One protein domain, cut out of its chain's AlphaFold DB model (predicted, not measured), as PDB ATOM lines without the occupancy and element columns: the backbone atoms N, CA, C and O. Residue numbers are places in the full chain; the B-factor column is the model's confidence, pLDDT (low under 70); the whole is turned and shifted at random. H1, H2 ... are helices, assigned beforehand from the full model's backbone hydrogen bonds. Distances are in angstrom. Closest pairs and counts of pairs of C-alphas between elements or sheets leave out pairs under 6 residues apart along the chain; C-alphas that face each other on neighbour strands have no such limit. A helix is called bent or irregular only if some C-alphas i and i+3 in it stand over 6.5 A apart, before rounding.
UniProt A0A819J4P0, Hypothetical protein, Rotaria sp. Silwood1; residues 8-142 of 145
ATOM      1  N   THR A   8     -53.757  11.887 -46.847       90.44
ATOM      2  CA  THR A   8     -53.715  10.938 -45.729       90.44
ATOM      3  C   THR A   8     -53.100   9.595 -46.121       90.44
ATOM      4  O   THR A   8     -52.278   9.046 -45.390       90.44
ATOM      5  N   SER A   9     -53.447   9.067 -47.296       93.44
ATOM      6  CA  SER A   9     -52.876   7.821 -47.813       93.44
ATOM      7  C   SER A   9     -51.380   7.957 -48.098       93.44
ATOM      8  O   SER A   9     -50.615   7.026 -47.851       93.44
ATOM      9  N   LEU A  10     -50.947   9.115 -48.604       95.12
ATOM     10  CA  LEU A  10     -49.526   9.400 -48.802       95.12
ATOM     11  C   LEU A  10     -48.799   9.607 -47.471       95.12
ATOM     12  O   LEU A  10     -47.696   9.090 -47.317       95.12
ATOM     13  N   ALA A  11     -49.416  10.299 -46.511       95.75
ATOM     14  CA  ALA A  11     -48.867  10.497 -45.172       95.75
ATOM     15  C   ALA A  11     -48.626   9.160 -44.468       95.75
ATOM     16  O   ALA A  11     -47.536   8.924 -43.962       95.75
ATOM     17  N   PHE A  12     -49.571   8.221 -44.563       95.31
ATOM     18  CA  PHE A  12     -49.387   6.861 -44.054       95.31
ATOM     19  C   PHE A  12     -48.133   6.171 -44.625       95.31
ATOM     20  O   PHE A  12     -47.351   5.576 -43.880       95.31
ATOM     21  N   VAL A  13     -47.917   6.255 -45.943       94.69
ATOM     22  CA  VAL A  13     -46.709   5.696 -46.578       94.69
ATOM     23  C   VAL A  13     -45.458   6.429 -46.089       94.69
ATOM     24  O   VAL A  13     -44.449   5.794 -45.778       94.69
ATOM     25  N   GLY A  14     -45.529   7.754 -45.999       95.31
ATOM     26  CA  GLY A  14     -44.453   8.609 -45.521       95.31
ATOM     27  C   GLY A  14     -44.001   8.302 -44.106       95.31
ATOM     28  O   GLY A  14     -42.806   8.118 -43.890       95.31
ATOM     29  N   ASP A  15     -44.936   8.190 -43.166       95.44
ATOM     30  CA  ASP A  15     -44.678   7.829 -41.770       95.44
ATOM     31  C   ASP A  15     -43.960   6.473 -41.670       95.44
ATOM     32  O   ASP A  15     -42.935   6.339 -40.994       95.44
ATOM     33  N   ALA A  16     -44.429   5.469 -42.420       94.94
ATOM     34  CA  ALA A  16     -43.796   4.154 -42.448       94.94
ATOM     35  C   ALA A  16     -42.351   4.217 -42.974       94.94
ATOM     36  O   ALA A  16     -41.439   3.624 -42.383       94.94
ATOM     37  N   VAL A  17     -42.120   4.955 -44.063       94.75
ATOM     38  CA  VAL A  17     -40.784   5.117 -44.658       94.75
ATOM     39  C   VAL A  17     -39.870   5.947 -43.756       94.75
ATOM     40  O   VAL A  17     -38.700   5.591 -43.591       94.75
ATOM     41  N   LEU A  18     -40.387   6.997 -43.118       95.25
ATOM     42  CA  LEU A  18     -39.676   7.812 -42.134       95.25
ATOM     43  C   LEU A  18     -39.204   6.952 -40.960       95.25
ATOM     44  O   LEU A  18     -38.004   6.911 -40.675       95.25
ATOM     45  N   LYS A  19     -40.113   6.192 -40.340       93.88
ATOM     46  CA  LYS A  19     -39.800   5.287 -39.223       93.88
ATOM     47  C   LYS A  19     -38.769   4.236 -39.609       93.88
ATOM     48  O   LYS A  19     -37.817   4.018 -38.858       93.88
ATOM     49  N   TYR A  20     -38.920   3.609 -40.775       93.44
ATOM     50  CA  TYR A  20     -37.945   2.636 -41.269       93.44
ATOM     51  C   TYR A  20     -36.565   3.270 -41.491       93.44
ATOM     52  O   TYR A  20     -35.554   2.713 -41.063       93.44
ATOM     53  N   SER A  21     -36.514   4.452 -42.103       93.50
ATOM     54  CA  SER A  21     -35.263   5.153 -42.407       93.50
ATOM     55  C   SER A  21     -34.531   5.586 -41.138       93.50
ATOM     56  O   SER A  21     -33.329   5.359 -41.016       93.50
ATOM     57  N   VAL A  22     -35.256   6.126 -40.154       92.88
ATOM     58  CA  VAL A  22     -34.696   6.472 -38.839       92.88
ATOM     59  C   VAL A  22     -34.204   5.218 -38.113       92.88
ATOM     60  O   VAL A  22     -33.089   5.216 -37.594       92.88
ATOM     61  N   ALA A  23     -34.980   4.128 -38.117       92.06
ATOM     62  CA  ALA A  23     -34.568   2.858 -37.516       92.06
ATOM     63  C   ALA A  23     -33.281   2.323 -38.152       92.06
ATOM     64  O   ALA A  23     -32.353   1.925 -37.448       92.06
ATOM     65  N   ARG A  24     -33.207   2.362 -39.485       91.56
ATOM     66  CA  ARG A  24     -32.023   1.979 -40.253       91.56
ATOM     67  C   ARG A  24     -30.823   2.843 -39.878       91.56
ATOM     68  O   ARG A  24     -29.746   2.301 -39.652       91.56
ATOM     69  N   PHE A  25     -30.996   4.158 -39.790       90.06
ATOM     70  CA  PHE A  25     -29.909   5.080 -39.474       90.06
ATOM     71  C   PHE A  25     -29.372   4.859 -38.052       90.06
ATOM     72  O   PHE A  25     -28.166   4.694 -37.872       90.06
ATOM     73  N   LEU A  26     -30.268   4.730 -37.067       89.25
ATOM     74  CA  LEU A  26     -29.920   4.392 -35.684       89.25
ATOM     75  C   LEU A  26     -29.197   3.044 -35.579       89.25
ATOM     76  O   LEU A  26     -28.223   2.930 -34.840       89.25
ATOM     77  N   PHE A  27     -29.646   2.033 -36.324       89.00
ATOM     78  CA  PHE A  27     -29.033   0.707 -36.311       89.00
ATOM     79  C   PHE A  27     -27.642   0.699 -36.959       89.00
ATOM     80  O   PHE A  27     -26.718   0.113 -36.410       89.00
ATOM     81  N   LEU A  28     -27.478   1.353 -38.112       88.06
ATOM     82  CA  LEU A  28     -26.220   1.332 -38.870       88.06
ATOM     83  C   LEU A  28     -25.142   2.265 -38.305       88.06
ATOM     84  O   LEU A  28     -23.960   2.031 -38.545       88.06
ATOM     85  N   LYS A  29     -25.527   3.343 -37.612       85.00
ATOM     86  CA  LYS A  29     -24.588   4.317 -37.027       85.00
ATOM     87  C   LYS A  29     -24.459   4.215 -35.513       85.00
ATOM     88  O   LYS A  29     -23.576   4.851 -34.941       85.00
ATOM     89  N   GLY A  30     -25.344   3.469 -34.861       77.81
ATOM     90  CA  GLY A  30     -25.292   3.267 -33.424       77.81
ATOM     91  C   GLY A  30     -24.018   2.548 -32.990       77.81
ATOM     92  O   GLY A  30     -23.435   1.762 -33.731       77.81
ATOM     93  N   ARG A  31     -23.591   2.810 -31.754       76.00
ATOM     94  CA  ARG A  31     -22.542   2.022 -31.100       76.00
ATOM     95  C   ARG A  31     -23.099   0.659 -30.701       76.00
ATOM     96  O   ARG A  31     -24.281   0.559 -30.368       76.00
ATOM     97  N   ASP A  32     -22.243  -0.358 -30.624       74.50
ATOM     98  CA  ASP A  32     -22.617  -1.720 -30.207       74.50
ATOM     99  C   ASP A  32     -23.439  -1.753 -28.910       74.50
ATOM    100  O   ASP A  32     -24.372  -2.541 -28.771       74.50
ATOM    101  N   GLU A  33     -23.117  -0.879 -27.956       66.44
ATOM    102  CA  GLU A  33     -23.814  -0.756 -26.670       66.44
ATOM    103  C   GLU A  33     -25.278  -0.317 -26.821       66.44
ATOM    104  O   GLU A  33     -26.141  -0.784 -26.079       66.44
ATOM    105  N   LEU A  34     -25.556   0.566 -27.783       69.31
ATOM    106  CA  LEU A  34     -26.892   1.082 -28.078       69.31
ATOM    107  C   LEU A  34     -27.679   0.069 -28.914       69.31
ATOM    108  O   LEU A  34     -28.846  -0.191 -28.630       69.31
ATOM    109  N   ILE A  35     -27.023  -0.581 -29.880       69.38
ATOM    110  CA  ILE A  35     -27.638  -1.629 -30.710       69.38
ATOM    111  C   ILE A  35     -28.093  -2.816 -29.848       69.38
ATOM    112  O   ILE A  35     -29.165  -3.382 -30.074       69.38
ATOM    113  N   LYS A  36     -27.326  -3.165 -28.806       69.94
ATOM    114  CA  LYS A  36     -27.674  -4.236 -27.853       69.94
ATOM    115  C   LYS A  36     -28.912  -3.922 -27.007       69.94
ATOM    116  O   LYS A  36     -29.482  -4.831 -26.406       69.94
ATOM    117  N   LYS A  37     -29.368  -2.667 -26.969       79.19
ATOM    118  CA  LYS A  37     -30.535  -2.233 -26.196       79.19
ATOM    119  C   LYS A  37     -31.711  -1.920 -27.113       79.19
ATOM    120  O   LYS A  37     -31.991  -0.770 -27.440       79.19
ATOM    121  N   ARG A  38     -32.470  -2.964 -27.459       75.69
ATOM    122  CA  ARG A  38     -33.671  -2.881 -28.315       75.69
ATOM    123  C   ARG A  38     -34.634  -1.754 -27.917       75.69
ATOM    124  O   ARG A  38     -35.184  -1.094 -28.794       75.69
ATOM    125  N   ASN A  39     -34.829  -1.535 -26.617       82.06
ATOM    126  CA  ASN A  39     -35.732  -0.497 -26.120       82.06
ATOM    127  C   ASN A  39     -35.245   0.914 -26.487       82.06
ATOM    128  O   ASN A  39     -36.062   1.729 -26.893       82.06
ATOM    129  N   GLU A  40     -33.936   1.183 -26.431       80.88
ATOM    130  CA  GLU A  40     -33.378   2.497 -26.786       80.88
ATOM    131  C   GLU A  40     -33.469   2.771 -28.296       80.88
ATOM    132  O   GLU A  40     -33.716   3.905 -28.702       80.88
ATOM    133  N   LEU A  41     -33.321   1.739 -29.135       83.56
ATOM    134  CA  LEU A  41     -33.546   1.857 -30.581       83.56
ATOM    135  C   LEU A  41     -35.013   2.159 -30.896       83.56
ATOM    136  O   LEU A  41     -35.299   3.049 -31.692       83.56
ATOM    137  N   HIS A  42     -35.940   1.437 -30.262       86.94
ATOM    138  CA  HIS A  42     -37.373   1.662 -30.450       86.94
ATOM    139  C   HIS A  42     -37.807   3.045 -29.957       86.94
ATOM    140  O   HIS A  42     -38.576   3.731 -30.620       86.94
ATOM    141  N   GLU A  43     -37.295   3.485 -28.812       87.25
ATOM    142  CA  GLU A  43     -37.569   4.822 -28.299       87.25
ATOM    143  C   GLU A  43     -36.992   5.904 -29.223       87.25
ATOM    144  O   GLU A  43     -37.668   6.890 -29.520       87.25
ATOM    145  N   GLY A  44     -35.785   5.685 -29.754       85.25
ATOM    146  CA  GLY A  44     -35.158   6.583 -30.719       85.25
ATOM    147  C   GLY A  44     -35.997   6.771 -31.981       85.25
ATOM    148  O   GLY A  44     -36.171   7.904 -32.426       85.25
ATOM    149  N   THR A  45     -36.601   5.710 -32.528       86.38
ATOM    150  CA  THR A  45     -37.448   5.854 -33.727       86.38
ATOM    151  C   THR A  45     -38.683   6.715 -33.492       86.38
ATOM    152  O   THR A  45     -39.126   7.378 -34.424       86.38
ATOM    153  N   GLN A  46     -39.207   6.761 -32.265       85.81
ATOM    154  CA  GLN A  46     -40.335   7.628 -31.907       85.81
ATOM    155  C   GLN A  46     -39.893   9.058 -31.560       85.81
ATOM    156  O   GLN A  46     -40.618  10.016 -31.819       85.81
ATOM    157  N   LYS A  47     -38.712   9.222 -30.949       86.50
ATOM    158  CA  LYS A  47     -38.281  10.501 -30.356       86.50
ATOM    159  C   LYS A  47     -37.356  11.347 -31.224       86.50
ATOM    160  O   LYS A  47     -37.249  12.549 -30.976       86.50
ATOM    161  N   VAL A  48     -36.692  10.768 -32.222       86.75
ATOM    162  CA  VAL A  48     -35.795  11.522 -33.114       86.75
ATOM    163  C   VAL A  48     -36.592  12.477 -34.004       86.75
ATOM    164  O   VAL A  48     -36.170  13.616 -34.195       86.75
ATOM    165  N   VAL A  49     -37.753  12.053 -34.513       86.25
ATOM    166  CA  VAL A  49     -38.576  12.865 -35.425       86.25
ATOM    167  C   VAL A  49     -40.057  12.852 -35.012       86.25
ATOM    168  O   VAL A  49     -40.888  12.303 -35.725       86.25
ATOM    169  N   PRO A  50     -40.424  13.437 -33.857       89.44
ATOM    170  CA  PRO A  50     -41.827  13.573 -33.482       89.44
ATOM    171  C   PRO A  50     -42.525  14.604 -34.381       89.44
ATOM    172  O   PRO A  50     -41.869  15.515 -34.894       89.44
ATOM    173  N   ASN A  51     -43.857  14.546 -34.486       89.69
ATOM    174  CA  ASN A  51     -44.665  15.425 -35.352       89.69
ATOM    175  C   ASN A  51     -44.329  16.913 -35.192       89.69
ATOM    176  O   ASN A  51     -44.308  17.654 -36.167       89.69
ATOM    177  N   ARG A  52     -43.970  17.353 -33.978       90.19
ATOM    178  CA  ARG A  52     -43.537  18.735 -33.731       90.19
ATOM    179  C   ARG A  52     -42.320  19.182 -34.525       90.19
ATOM    180  O   ARG A  52     -42.233  20.335 -34.927       90.19
ATOM    181  N   VAL A  53     -41.383  18.270 -34.744       90.88
ATOM    182  CA  VAL A  53     -40.182  18.529 -35.535       90.88
ATOM    183  C   VAL A  53     -40.548  18.612 -37.006       90.88
ATOM    184  O   VAL A  53     -40.101  19.535 -37.677       90.88
ATOM    185  N   LEU A  54     -41.387  17.692 -37.488       93.00
ATOM    186  CA  LEU A  54     -41.875  17.715 -38.867       93.00
ATOM    187  C   LEU A  54     -42.631  19.012 -39.158       93.00
ATOM    188  O   LEU A  54     -42.356  19.668 -40.159       93.00
ATOM    189  N   ALA A  55     -43.505  19.431 -38.245       93.69
ATOM    190  CA  ALA A  55     -44.254  20.672 -38.373       93.69
ATOM    191  C   ALA A  55     -43.344  21.910 -38.415       93.69
ATOM    192  O   ALA A  55     -43.508  22.763 -39.285       93.69
ATOM    193  N   ALA A  56     -42.340  21.984 -37.535       92.12
ATOM    194  CA  ALA A  56     -41.369  23.078 -37.548       92.12
ATOM    195  C   ALA A  56     -40.563  23.113 -38.857       92.12
ATOM    196  O   ALA A  56     -40.361  24.178 -39.432       92.12
ATOM    197  N   ILE A  57     -40.150  21.955 -39.388       91.56
ATOM    198  CA  ILE A  57     -39.468  21.879 -40.690       91.56
ATOM    199  C   ILE A  57     -40.387  22.378 -41.811       91.56
ATOM    200  O   ILE A  57     -39.965  23.190 -42.637       91.56
ATOM    201  N   ALA A  58     -41.642  21.931 -41.824       93.06
ATOM    202  CA  ALA A  58     -42.633  22.351 -42.808       93.06
ATOM    203  C   ALA A  58     -42.827  23.870 -42.826       93.06
ATOM    204  O   ALA A  58     -42.851  24.475 -43.897       93.06
ATOM    205  N   GLN A  59     -42.948  24.480 -41.649       92.56
ATOM    206  CA  GLN A  59     -43.259  25.896 -41.506       92.56
ATOM    207  C   GLN A  59     -42.021  26.789 -41.680       92.56
ATOM    208  O   GLN A  59     -42.069  27.778 -42.408       92.56
ATOM    209  N   GLU A  60     -40.913  26.448 -41.024       91.88
ATOM    210  CA  GLU A  60     -39.750  27.336 -40.894       91.88
ATOM    211  C   GLU A  60     -38.671  27.097 -41.950       91.88
ATOM    212  O   GLU A  60     -37.865  27.991 -42.201       91.88
ATOM    213  N   LYS A  61     -38.587  25.886 -42.513       90.31
ATOM    214  CA  LYS A  61     -37.525  25.517 -43.466       90.31
ATOM    215  C   LYS A  61     -38.034  25.398 -44.890       90.31
ATOM    216  O   LYS A  61     -37.324  25.776 -45.816       90.31
ATOM    217  N   LEU A  62     -39.227  24.836 -45.059       91.00
ATOM    218  CA  LEU A  62     -39.822  24.612 -46.376       91.00
ATOM    219  C   LEU A  62     -40.910  25.628 -46.728       91.00
ATOM    220  O   LEU A  62     -41.329  25.661 -47.879       91.00
ATOM    221  N   HIS A  63     -41.363  26.427 -45.756       92.62
ATOM    222  CA  HIS A  63     -42.427  27.418 -45.926       92.62
ATOM    223  C   HIS A  63     -43.661  26.836 -46.639       92.62
ATOM    224  O   HIS A  63     -44.231  27.447 -47.542       92.62
ATOM    225  N   LEU A  64     -44.081  25.625 -46.241       91.69
ATOM    226  CA  LEU A  64     -45.112  24.866 -46.959       91.69
ATOM    227  C   LEU A  64     -46.451  25.595 -47.061       91.69
ATOM    228  O   LEU A  64     -47.211  25.303 -47.979       91.69
ATOM    229  N   GLU A  65     -46.739  26.551 -46.176       88.94
ATOM    230  CA  GLU A  65     -47.954  27.365 -46.258       88.94
ATOM    231  C   GLU A  65     -48.163  27.992 -47.647       88.94
ATOM    232  O   GLU A  65     -49.293  28.049 -48.132       88.94
ATOM    233  N   GLU A  66     -47.075  28.403 -48.304       89.94
ATOM    234  CA  GLU A  66     -47.096  29.044 -49.624       89.94
ATOM    235  C   GLU A  66     -47.513  28.083 -50.750       89.94
ATOM    236  O   GLU A  66     -47.953  28.517 -51.813       89.94
ATOM    237  N   TYR A  67     -47.415  26.774 -50.509       90.88
ATOM    238  CA  TYR A  67     -47.646  25.722 -51.499       90.88
ATOM    239  C   TYR A  67     -48.901  24.886 -51.208       90.88
ATOM    240  O   TYR A  67     -49.329  24.094 -52.050       90.88
ATOM    241  N   LEU A  68     -49.508  25.038 -50.026       87.94
ATOM    242  CA  LEU A  68     -50.688  24.271 -49.638       87.94
ATOM    243  C   LEU A  68     -51.941  24.752 -50.371       87.94
ATOM    244  O   LEU A  68     -52.427  25.867 -50.173       87.94
ATOM    245  N   ILE A  69     -52.535  23.849 -51.149       86.81
ATOM    246  CA  ILE A  69     -53.853  24.058 -51.746       86.81
ATOM    247  C   ILE A  69     -54.906  23.810 -50.667       86.81
ATOM    248  O   ILE A  69     -55.162  22.675 -50.261       86.81
ATOM    249  N   ARG A  70     -55.508  24.897 -50.184       77.81
ATOM    250  CA  ARG A  70     -56.537  24.892 -49.139       77.81
ATOM    251  C   ARG A  70     -57.915  25.127 -49.756       77.81
ATOM    252  O   ARG A  70     -58.047  25.831 -50.753       77.81
ATOM    253  N   GLY A  71     -58.953  24.551 -49.151       78.00
ATOM    254  CA  GLY A  71     -60.334  24.929 -49.468       78.00
ATOM    255  C   GLY A  71     -60.658  26.350 -48.986       78.00
ATOM    256  O   GLY A  71     -59.884  26.951 -48.249       78.00
ATOM    257  N   ASN A  72     -61.847  26.860 -49.322       73.94
ATOM    258  CA  ASN A  72     -62.304  28.230 -49.008       73.94
ATOM    259  C   ASN A  72     -62.506  28.544 -47.504       73.94
ATOM    260  O   ASN A  72     -63.159  29.528 -47.161       73.94
ATOM    261  N   SER A  73     -62.003  27.717 -46.584       66.12
ATOM    262  CA  SER A  73     -62.113  27.980 -45.150       66.12
ATOM    263  C   SER A  73     -60.909  28.804 -44.683       66.12
ATOM    264  O   SER A  73     -59.780  28.383 -44.933       66.12
ATOM    265  N   PRO A  74     -61.102  29.917 -43.953       57.44
ATOM    266  CA  PRO A  74     -60.016  30.750 -43.422       57.44
ATOM    267  C   PRO A  74     -59.284  30.090 -42.235       57.44
ATOM    268  O   PRO A  74     -58.844  30.762 -41.308       57.44
ATOM    269  N   ARG A  75     -59.188  28.755 -42.212       70.38
ATOM    270  CA  ARG A  75     -58.527  28.024 -41.132       70.38
ATOM    271  C   ARG A  75     -57.016  28.122 -41.291       70.38
ATOM    272  O   ARG A  75     -56.464  27.789 -42.340       70.38
ATOM    273  N   PHE A  76     -56.367  28.522 -40.206       81.94
ATOM    274  CA  PHE A  76     -54.931  28.366 -40.029       81.94
ATOM    275  C   PHE A  76     -54.529  26.898 -40.221       81.94
ATOM    276  O   PHE A  76     -55.274  25.983 -39.854       81.94
ATOM    277  N   VAL A  77     -53.352  26.678 -40.804       85.19
ATOM    278  CA  VAL A  77     -52.785  25.334 -40.951       85.19
ATOM    279  C   VAL A  77     -52.318  24.875 -39.576       85.19
ATOM    280  O   VAL A  77     -51.511  25.547 -38.936       85.19
ATOM    281  N   SER A  78     -52.858  23.756 -39.097       89.75
ATOM    282  CA  SER A  78     -52.471  23.221 -37.795       89.75
ATOM    283  C   SER A  78     -51.111  22.526 -37.859       89.75
ATOM    284  O   SER A  78     -50.646  22.091 -38.912       89.75
ATOM    285  N   MET A  79     -50.492  22.357 -36.697       90.88
ATOM    286  CA  MET A  79     -49.241  21.618 -36.538       90.88
ATOM    287  C   MET A  79     -49.326  20.177 -37.063       90.88
ATOM    288  O   MET A  79     -48.412  19.714 -37.739       90.88
ATOM    289  N   ASN A  80     -50.448  19.493 -36.813       91.00
ATOM    290  CA  ASN A  80     -50.682  18.148 -37.343       91.00
ATOM    291  C   ASN A  80     -50.784  18.171 -38.868       91.00
ATOM    292  O   ASN A  80     -50.147  17.355 -39.517       91.00
ATOM    293  N   MET A  81     -51.480  19.156 -39.449       91.19
ATOM    294  CA  MET A  81     -51.546  19.291 -40.907       91.19
ATOM    295  C   MET A  81     -50.158  19.492 -41.521       91.19
ATOM    296  O   MET A  81     -49.865  18.901 -42.554       91.19
ATOM    297  N   TYR A  82     -49.289  20.290 -40.897       94.19
ATOM    298  CA  TYR A  82     -47.915  20.457 -41.370       94.19
ATOM    299  C   TYR A  82     -47.094  19.166 -41.291       94.19
ATOM    300  O   TYR A  82     -46.378  18.850 -42.242       94.19
ATOM    301  N   ALA A  83     -47.200  18.421 -40.187       94.44
ATOM    302  CA  ALA A  83     -46.531  17.131 -40.044       94.44
ATOM    303  C   ALA A  83     -47.020  16.131 -41.105       94.44
ATOM    304  O   ALA A  83     -46.197  15.597 -41.852       94.44
ATOM    305  N   ASP A  84     -48.340  15.990 -41.255       94.56
ATOM    306  CA  ASP A  84     -48.970  15.122 -42.254       94.56
ATOM    307  C   ASP A  84     -48.547  15.510 -43.680       94.56
ATOM    308  O   ASP A  84     -48.346  14.648 -44.531       94.56
ATOM    309  N   CYS A  85     -48.369  16.806 -43.967       94.56
ATOM    310  CA  CYS A  85     -47.887  17.263 -45.273       94.56
ATOM    311  C   CYS A  85     -46.449  16.819 -45.551       94.56
ATOM    312  O   CYS A  85     -46.154  16.394 -46.667       94.56
ATOM    313  N   ILE A  86     -45.555  16.888 -44.560       95.69
ATOM    314  CA  ILE A  86     -44.182  16.388 -44.717       95.69
ATOM    315  C   ILE A  86     -44.192  14.884 -44.940       95.69
ATOM    316  O   ILE A  86     -43.540  14.409 -45.867       95.69
ATOM    317  N   GLU A  87     -44.951  14.137 -44.142       96.19
ATOM    318  CA  GLU A  87     -45.098  12.695 -44.332       96.19
ATOM    319  C   GLU A  87     -45.649  12.394 -45.728       96.19
ATOM    320  O   GLU A  87     -45.070  11.595 -46.458       96.19
ATOM    321  N   ALA A  88     -46.682  13.101 -46.179       95.75
ATOM    322  CA  ALA A  88     -47.235  12.907 -47.513       95.75
ATOM    323  C   ALA A  88     -46.217  13.190 -48.627       95.75
ATOM    324  O   ALA A  88     -46.152  12.433 -49.596       95.75
ATOM    325  N   ILE A  89     -45.384  14.227 -48.483       95.00
ATOM    326  CA  ILE A  89     -44.286  14.516 -49.417       95.00
ATOM    327  C   ILE A  89     -43.263  13.373 -49.415       95.00
ATOM    328  O   ILE A  89     -42.872  12.902 -50.483       95.00
ATOM    329  N   LEU A  90     -42.859  12.882 -48.242       95.44
ATOM    330  CA  LEU A  90     -41.935  11.748 -48.129       95.44
ATOM    331  C   LEU A  90     -42.523  10.477 -48.752       95.44
ATOM    332  O   LEU A  90     -41.820   9.766 -49.468       95.44
ATOM    333  N   GLY A  91     -43.813  10.216 -48.535       95.00
ATOM    334  CA  GLY A  91     -44.538   9.104 -49.141       95.00
ATOM    335  C   GLY A  91     -44.621   9.229 -50.661       95.00
ATOM    336  O   GLY A  91     -44.398   8.250 -51.370       95.00
ATOM    337  N   ALA A  92     -44.867  10.435 -51.178       94.00
ATOM    338  CA  ALA A  92     -44.864  10.704 -52.611       94.00
ATOM    339  C   ALA A  92     -43.481  10.455 -53.230       94.00
ATOM    340  O   ALA A  92     -43.389   9.718 -54.208       94.00
ATOM    341  N   ILE A  93     -42.407  10.978 -52.624       93.69
ATOM    342  CA  ILE A  93     -41.025  10.734 -53.073       93.69
ATOM    343  C   ILE A  93     -40.705   9.237 -53.027       93.69
ATOM    344  O   ILE A  93     -40.122   8.707 -53.968       93.69
ATOM    345  N   ALA A  94     -41.093   8.537 -51.958       93.56
ATOM    346  CA  ALA A  94     -40.835   7.107 -51.807       93.56
ATOM    347  C   ALA A  94     -41.513   6.262 -52.893       93.56
ATOM    348  O   ALA A  94     -40.932   5.279 -53.343       93.56
ATOM    349  N   LEU A  95     -42.730   6.635 -53.301       92.12
ATOM    350  CA  LEU A  95     -43.479   5.948 -54.355       92.12
ATOM    351  C   LEU A  95     -43.023   6.334 -55.766       92.12
ATOM    352  O   LEU A  95     -43.175   5.528 -56.682       92.12
ATOM    353  N   ASP A  96     -42.501   7.549 -55.941       92.81
ATOM    354  CA  ASP A  96     -41.907   8.006 -57.201       92.81
ATOM    355  C   ASP A  96     -40.523   7.374 -57.428       92.81
ATOM    356  O   ASP A  96     -40.154   7.024 -58.548       92.81
ATOM    357  N   CYS A  97     -39.783   7.121 -56.343       89.31
ATOM    358  CA  CYS A  97     -38.570   6.317 -56.377       89.31
ATOM    359  C   CYS A  97     -38.909   4.877 -56.786       89.31
ATOM    360  O   CYS A  97     -39.514   4.113 -56.030       89.31
ATOM    361  N   GLY A  98     -38.444   4.454 -57.962       79.62
ATOM    362  CA  GLY A  98     -38.499   3.044 -58.339       79.62
ATOM    363  C   GLY A  98     -37.693   2.154 -57.370       79.62
ATOM    364  O   GLY A  98     -36.877   2.654 -56.591       79.62
ATOM    365  N   PRO A  99     -37.822   0.815 -57.453       76.56
ATOM    366  CA  PRO A  99     -37.128  -0.123 -56.557       76.56
ATOM    367  C   PRO A  99     -35.607   0.089 -56.463       76.56
ATOM    368  O   PRO A  99     -35.004  -0.155 -55.425       76.56
ATOM    369  N   ASN A 100     -34.994   0.603 -57.531       81.00
ATOM    370  CA  ASN A 100     -33.552   0.838 -57.622       81.00
ATOM    371  C   ASN A 100     -33.111   2.230 -57.126       81.00
ATOM    372  O   ASN A 100     -31.924   2.543 -57.171       81.00
ATOM    373  N   GLN A 101     -34.040   3.078 -56.675       86.31
ATOM    374  CA  GLN A 101     -33.785   4.477 -56.303       86.31
ATOM    375  C   GLN A 101     -34.096   4.785 -54.833       86.31
ATOM    376  O   GLN A 101     -34.047   5.940 -54.421       86.31
ATOM    377  N   GLN A 102     -34.332   3.765 -54.002       84.88
ATOM    378  CA  GLN A 102     -34.648   3.932 -52.575       84.88
ATOM    379  C   GLN A 102     -33.584   4.719 -51.785       84.88
ATOM    380  O   GLN A 102     -33.886   5.325 -50.762       84.88
ATOM    381  N   GLN A 103     -32.341   4.776 -52.270       89.12
ATOM    382  CA  GLN A 103     -31.295   5.595 -51.648       89.12
ATOM    383  C   GLN A 103     -31.631   7.091 -51.632       89.12
ATOM    384  O   GLN A 103     -31.185   7.801 -50.730       89.12
ATOM    385  N   VAL A 104     -32.427   7.578 -52.589       92.06
ATOM    386  CA  VAL A 104     -32.841   8.986 -52.637       92.06
ATOM    387  C   VAL A 104     -33.673   9.329 -51.407       92.06
ATOM    388  O   VAL A 104     -33.341  10.281 -50.702       92.06
ATOM    389  N   ILE A 105     -34.696   8.527 -51.096       93.56
ATOM    390  CA  ILE A 105     -35.557   8.797 -49.942       93.56
ATOM    391  C   ILE A 105     -34.799   8.650 -48.616       93.56
ATOM    392  O   ILE A 105     -34.965   9.487 -47.730       93.56
ATOM    393  N   PHE A 106     -33.882   7.680 -48.502       92.19
ATOM    394  CA  PHE A 106     -33.008   7.580 -47.328       92.19
ATOM    395  C   PHE A 106     -32.126   8.820 -47.172       92.19
ATOM    396  O   PHE A 106     -32.054   9.371 -46.081       92.19
ATOM    397  N   SER A 107     -31.538   9.318 -48.261       91.94
ATOM    398  CA  SER A 107     -30.700  10.525 -48.232       91.94
ATOM    399  C   SER A 107     -31.492  11.777 -47.841       91.94
ATOM    400  O   SER A 107     -30.972  12.645 -47.140       91.94
ATOM    401  N   VAL A 108     -32.744  11.897 -48.295       92.19
ATOM    402  CA  VAL A 108     -33.639  13.003 -47.912       92.19
ATOM    403  C   VAL A 108     -33.946  12.942 -46.418       92.19
ATOM    404  O   VAL A 108     -33.790  13.942 -45.721       92.19
ATOM    405  N   ILE A 109     -34.332  11.770 -45.911       92.62
ATOM    406  CA  ILE A 109     -34.692  11.603 -44.499       92.62
ATOM    407  C   ILE A 109     -33.475  11.770 -43.590       92.62
ATOM    408  O   ILE A 109     -33.581  12.452 -42.573       92.62
ATOM    409  N   GLU A 110     -32.317  11.222 -43.960       90.69
ATOM    410  CA  GLU A 110     -31.070  11.411 -43.213       90.69
ATOM    411  C   GLU A 110     -30.744  12.903 -43.072       90.69
ATOM    412  O   GLU A 110     -30.431  13.345 -41.972       90.69
ATOM    413  N   LYS A 111     -30.920  13.720 -44.119       89.31
ATOM    414  CA  LYS A 111     -30.735  15.181 -44.022       89.31
ATOM    415  C   LYS A 111     -31.742  15.869 -43.097       89.31
ATOM    416  O   LYS A 111     -31.395  16.864 -42.471       89.31
ATOM    417  N   ILE A 112     -32.974  15.366 -43.013       88.62
ATOM    418  CA  ILE A 112     -34.010  15.906 -42.116       88.62
ATOM    419  C   ILE A 112     -33.670  15.596 -40.651       88.62
ATOM    420  O   ILE A 112     -33.906  16.432 -39.776       88.62
ATOM    421  N   CYS A 113     -33.123  14.412 -40.364       88.62
ATOM    422  CA  CYS A 113     -32.972  13.930 -38.991       88.62
ATOM    423  C   CYS A 113     -31.530  13.814 -38.475       88.62
ATOM    424  O   CYS A 113     -31.381  13.504 -37.293       88.62
ATOM    425  N   ALA A 114     -30.499  14.090 -39.287       88.00
ATOM    426  CA  ALA A 114     -29.077  13.918 -38.950       88.00
ATOM    427  C   ALA A 114     -28.712  14.457 -37.566       88.00
ATOM    428  O   ALA A 114     -28.390  13.666 -36.682       88.00
ATOM    429  N   ASP A 115     -28.877  15.760 -37.338       88.31
ATOM    430  CA  ASP A 115     -28.509  16.405 -36.070       88.31
ATOM    431  C   ASP A 115     -29.206  15.760 -34.860       88.31
ATOM    432  O   ASP A 115     -28.649  15.652 -33.766       88.31
ATOM    433  N   ARG A 116     -30.451  15.303 -35.046       89.44
ATOM    434  CA  ARG A 116     -31.257  14.688 -33.983       89.44
ATOM    435  C   ARG A 116     -30.866  13.238 -33.733       89.44
ATOM    436  O   ARG A 116     -30.875  12.811 -32.580       89.44
ATOM    437  N   VAL A 117     -30.523  12.497 -34.783       88.06
ATOM    438  CA  VAL A 117     -29.979  11.141 -34.673       88.06
ATOM    439  C   VAL A 117     -28.620  11.189 -33.998       88.06
ATOM    440  O   VAL A 117     -28.405  10.456 -33.040       88.06
ATOM    441  N   GLU A 118     -27.726  12.075 -34.431       87.38
ATOM    442  CA  GLU A 118     -26.403  12.238 -33.828       87.38
ATOM    443  C   GLU A 118     -26.519  12.569 -32.343       87.38
ATOM    444  O   GLU A 118     -25.968  11.841 -31.515       87.38
ATOM    445  N   LYS A 119     -27.343  13.567 -31.997       87.44
ATOM    446  CA  LYS A 119     -27.649  13.904 -30.602       87.44
ATOM    447  C   LYS A 119     -28.140  12.680 -29.821       87.44
ATOM    448  O   LYS A 119     -27.593  12.377 -28.760       87.44
ATOM    449  N   TRP A 120     -29.099  11.926 -30.366       86.69
ATOM    450  CA  TRP A 120     -29.608  10.703 -29.735       86.69
ATOM    451  C   TRP A 120     -28.514   9.653 -29.515       86.69
ATOM    452  O   TRP A 120     -28.470   9.017 -28.465       86.69
ATOM    453  N   LEU A 121     -27.610   9.456 -30.474       84.62
ATOM    454  CA  LEU A 121     -26.538   8.459 -30.388       84.62
ATOM    455  C   LEU A 121     -25.427   8.852 -29.396       84.62
ATOM    456  O   LEU A 121     -24.774   7.968 -28.822       84.62
ATOM    457  N   THR A 122     -25.219  10.151 -29.170       83.69
ATOM    458  CA  THR A 122     -24.185  10.666 -28.257       83.69
ATOM    459  C   THR A 122     -24.658  10.856 -26.818       83.69
ATOM    460  O   THR A 122     -23.853  10.699 -25.903       83.69
ATOM    461  N   GLU A 123     -25.940  11.155 -26.597       81.88
ATOM    462  CA  GLU A 123     -26.491  11.382 -25.255       81.88
ATOM    463  C   GLU A 123     -26.477  10.117 -24.392       81.88
ATOM    464  O   GLU A 123     -26.765   9.010 -24.872       81.88
ATOM    465  N   THR A 124     -26.194  10.273 -23.096       69.44
ATOM    466  CA  THR A 124     -26.323   9.163 -22.147       69.44
ATOM    467  C   THR A 124     -27.806   8.863 -21.879       69.44
ATOM    468  O   THR A 124     -28.659   9.739 -22.046       69.44
ATOM    469  N   PRO A 125     -28.172   7.642 -21.441       66.62
ATOM    470  CA  PRO A 125     -29.567   7.313 -21.120       66.62
ATOM    471  C   PRO A 125     -30.210   8.259 -20.087       66.62
ATOM    472  O   PRO A 125     -31.412   8.529 -20.148       66.62
ATOM    473  N   THR A 126     -29.406   8.799 -19.166       64.19
ATOM    474  CA  THR A 126     -29.829   9.780 -18.157       64.19
ATOM    475  C   THR A 126     -30.212  11.123 -18.790       64.19
ATOM    476  O   THR A 126     -31.195  11.739 -18.380       64.19
ATOM    477  N   ASP A 127     -29.507  11.548 -19.840       64.25
ATOM    478  CA  ASP A 127     -29.777  12.816 -20.534       64.25
ATOM    479  C   ASP A 127     -31.091  12.755 -21.335       64.25
ATOM    480  O   ASP A 127     -31.885  13.703 -21.348       64.25
ATOM    481  N   ARG A 128     -31.379  11.595 -21.943       66.88
ATOM    482  CA  ARG A 128     -32.580  11.370 -22.773       66.88
ATOM    483  C   ARG A 128     -33.878  11.381 -21.965       66.88
ATOM    484  O   ARG A 128     -34.917  11.827 -22.454       66.88
ATOM    485  N   SER A 129     -33.826  10.897 -20.724       57.41
ATOM    486  CA  SER A 129     -34.987  10.812 -19.831       57.41
ATOM    487  C   SER A 129     -35.369  12.176 -19.235       57.41
ATOM    488  O   SER A 129     -36.559  12.466 -19.095       57.41
ATOM    489  N   GLN A 130     -34.404  13.072 -19.002       50.75
ATOM    490  CA  GLN A 130     -34.670  14.448 -18.552       50.75
ATOM    491  C   GLN A 130     -35.238  15.355 -19.661       50.75
ATOM    492  O   GLN A 130     -36.065  16.227 -19.386       50.75
ATOM    493  N   HIS A 131     -34.862  15.128 -20.925       51.53
ATOM    494  CA  HIS A 131     -35.385  15.887 -22.074       51.53
ATOM    495  C   HIS A 131     -36.857  15.586 -22.411       51.53
ATOM    496  O   HIS A 131     -37.525  16.438 -23.004       51.53
ATOM    497  N   GLY A 132     -37.367  14.403 -22.044       48.56
ATOM    498  CA  GLY A 132     -38.799  14.087 -22.124       48.56
ATOM    499  C   GLY A 132     -39.601  14.919 -21.124       48.56
ATOM    500  O   GLY A 132     -40.420  15.741 -21.516       48.56
ATOM    501  N   LEU A 133     -39.245  14.816 -19.839       44.59
ATOM    502  CA  LEU A 133     -39.925  15.512 -18.738       44.59
ATOM    503  C   LEU A 133     -39.868  17.045 -18.847       44.59
ATOM    504  O   LEU A 133     -40.861  17.720 -18.590       44.59
ATOM    505  N   SER A 134     -38.727  17.625 -19.238       48.00
ATOM    506  CA  SER A 134     -38.583  19.089 -19.304       48.00
ATOM    507  C   SER A 134     -39.407  19.732 -20.428       48.00
ATOM    508  O   SER A 134     -39.884  20.857 -20.266       48.00
ATOM    509  N   ASN A 135     -39.596  19.033 -21.553       50.25
ATOM    510  CA  ASN A 135     -40.422  19.532 -22.654       50.25
ATOM    511  C   ASN A 135     -41.918  19.419 -22.340       50.25
ATOM    512  O   ASN A 135     -42.654  20.348 -22.660       50.25
ATOM    513  N   ASP A 136     -42.339  18.339 -21.677       47.97
ATOM    514  CA  ASP A 136     -43.741  18.129 -21.301       47.97
ATOM    515  C   ASP A 136     -44.193  19.142 -20.228       47.97
ATOM    516  O   ASP A 136     -45.277  19.715 -20.321       47.97
ATOM    517  N   ILE A 137     -43.322  19.461 -19.258       49.22
ATOM    518  CA  ILE A 137     -43.611  20.448 -18.200       49.22
ATOM    519  C   ILE A 137     -43.654  21.883 -18.748       49.22
ATOM    520  O   ILE A 137     -44.553  22.643 -18.394       49.22
ATOM    521  N   LYS A 138     -42.726  22.270 -19.639       50.84
ATOM    522  CA  LYS A 138     -42.765  23.602 -20.277       50.84
ATOM    523  C   LYS A 138     -44.034  23.819 -21.104       50.84
ATOM    524  O   LYS A 138     -44.482  24.955 -21.204       50.84
ATOM    525  N   PHE A 139     -44.601  22.758 -21.674       44.75
ATOM    526  CA  PHE A 139     -45.840  22.829 -22.447       44.75
ATOM    527  C   PHE A 139     -47.092  22.869 -21.568       44.75
ATOM    528  O   PHE A 139     -47.958  23.697 -21.824       44.75
ATOM    529  N   MET A 140     -47.159  22.082 -20.485       45.03
ATOM    530  CA  MET A 140     -48.263  22.190 -19.513       45.03
ATOM    531  C   MET A 140     -48.387  23.599 -18.917       45.03
ATOM    532  O   MET A 140     -49.480  24.018 -18.563       45.03
ATOM    533  N   MET A 141     -47.277  24.334 -18.808       47.19
ATOM    534  CA  MET A 141     -47.289  25.723 -18.345       47.19
ATOM    535  C   MET A 141     -47.665  26.736 -19.440       47.19
ATOM    536  O   MET A 141     -48.062  27.838 -19.097       47.19
ATOM    537  N   ALA A 142     -47.570  26.385 -20.728       46.16
ATOM    538  CA  ALA A 142     -47.899  27.269 -21.854       46.16
ATOM    539  C   ALA A 142     -49.375  27.184 -22.303       46.16
ATOM    540  O   ALA A 142     -49.808  28.002 -23.104       46.16
TER     541      ALA A 142
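AT A GLANCE: This is residues 8 to 142 of the 145 residues of the protein "Hypothetical protein" of Rotaria sp. Silwood1 (UniProt A0A819J4P0). One long helix, H1, is crossed over its first half by H5 and farther on by H6a, which together make a helical hairpin; H3 and H6b pack on its second half, and H4 packs on H5. Residues 69 to 75, in the loop after H4, and residues 133 to 142, mostly of H7, stick out. The 135 printed residues include seven named helices, H1 to H7 in chain order, and no named strand: the class is all helix. The whole is compact, with a radius of gyration of the C-alphas of 16.3 A, and flat, spanning 52 by 48 by 22 A.

HOW THE PARTS SIT: H1, residues 8 to 29, touches H5, residues 79 to 96, with residues 8 to 18 alone, about perpendicular at 79 degrees; their closest C-alphas, Gly 14 and Gly 91, are 3.7 A apart. H6, residues 102 to 122, was assigned as one helix by its hydrogen bonds but is bent, C-alphas 112 and 115 being 8.2 A apart; its arms H6a, 102 to 112, and H6b, 115 to 122, are about perpendicular at 83 degrees. H1 touches H6a, closest at the C-alphas of Ser 21 and Phe 106, 5.9 A, and H6b, at those of Leu 26 and Val 117, 6.8 A. H3, residues 38 to 47, touches H1 at a steep tilt of 47 degrees, opposite ways, with the C-alphas of Ala 23 and Thr 45 closest, 5.6 A. H4, residues 51 to 61, touches H5 about perpendicular at 82 degrees, closest at the C-alphas of Ala 55 and Ala 83, 4.5 A. H2, residues 32 to 35, only just touches H3, with 3 pairs of C-alphas within 8 A, and only at the corner. H7, residues 125 to 140, touches no helix but is near H3. Every O i to N i+4 pair is within hydrogen-bond range in H1, H4, H5, H6a and H6b, against 5 of 6 in H3 and 8 of 12 in H7; H2 is too short for one.

IN THESE COORDINATES: H1 begins at C-alpha 8, (-53.715, 10.938, -45.729), and is 31.1 A long; H5 is 25.8 A and H7 23.9 A, ending at C-alpha 140, (-48.263, 22.190, -19.513).

THE WHOLE: The C-alphas of Asp 32 and Asn 72 are farthest apart, 53.2 A. The printed part has no cut, and the link from H4 to H5 is long, 17 residues. The pLDDT is under 70 at residues 33 to 36, 73 to 74 and 124 to 142.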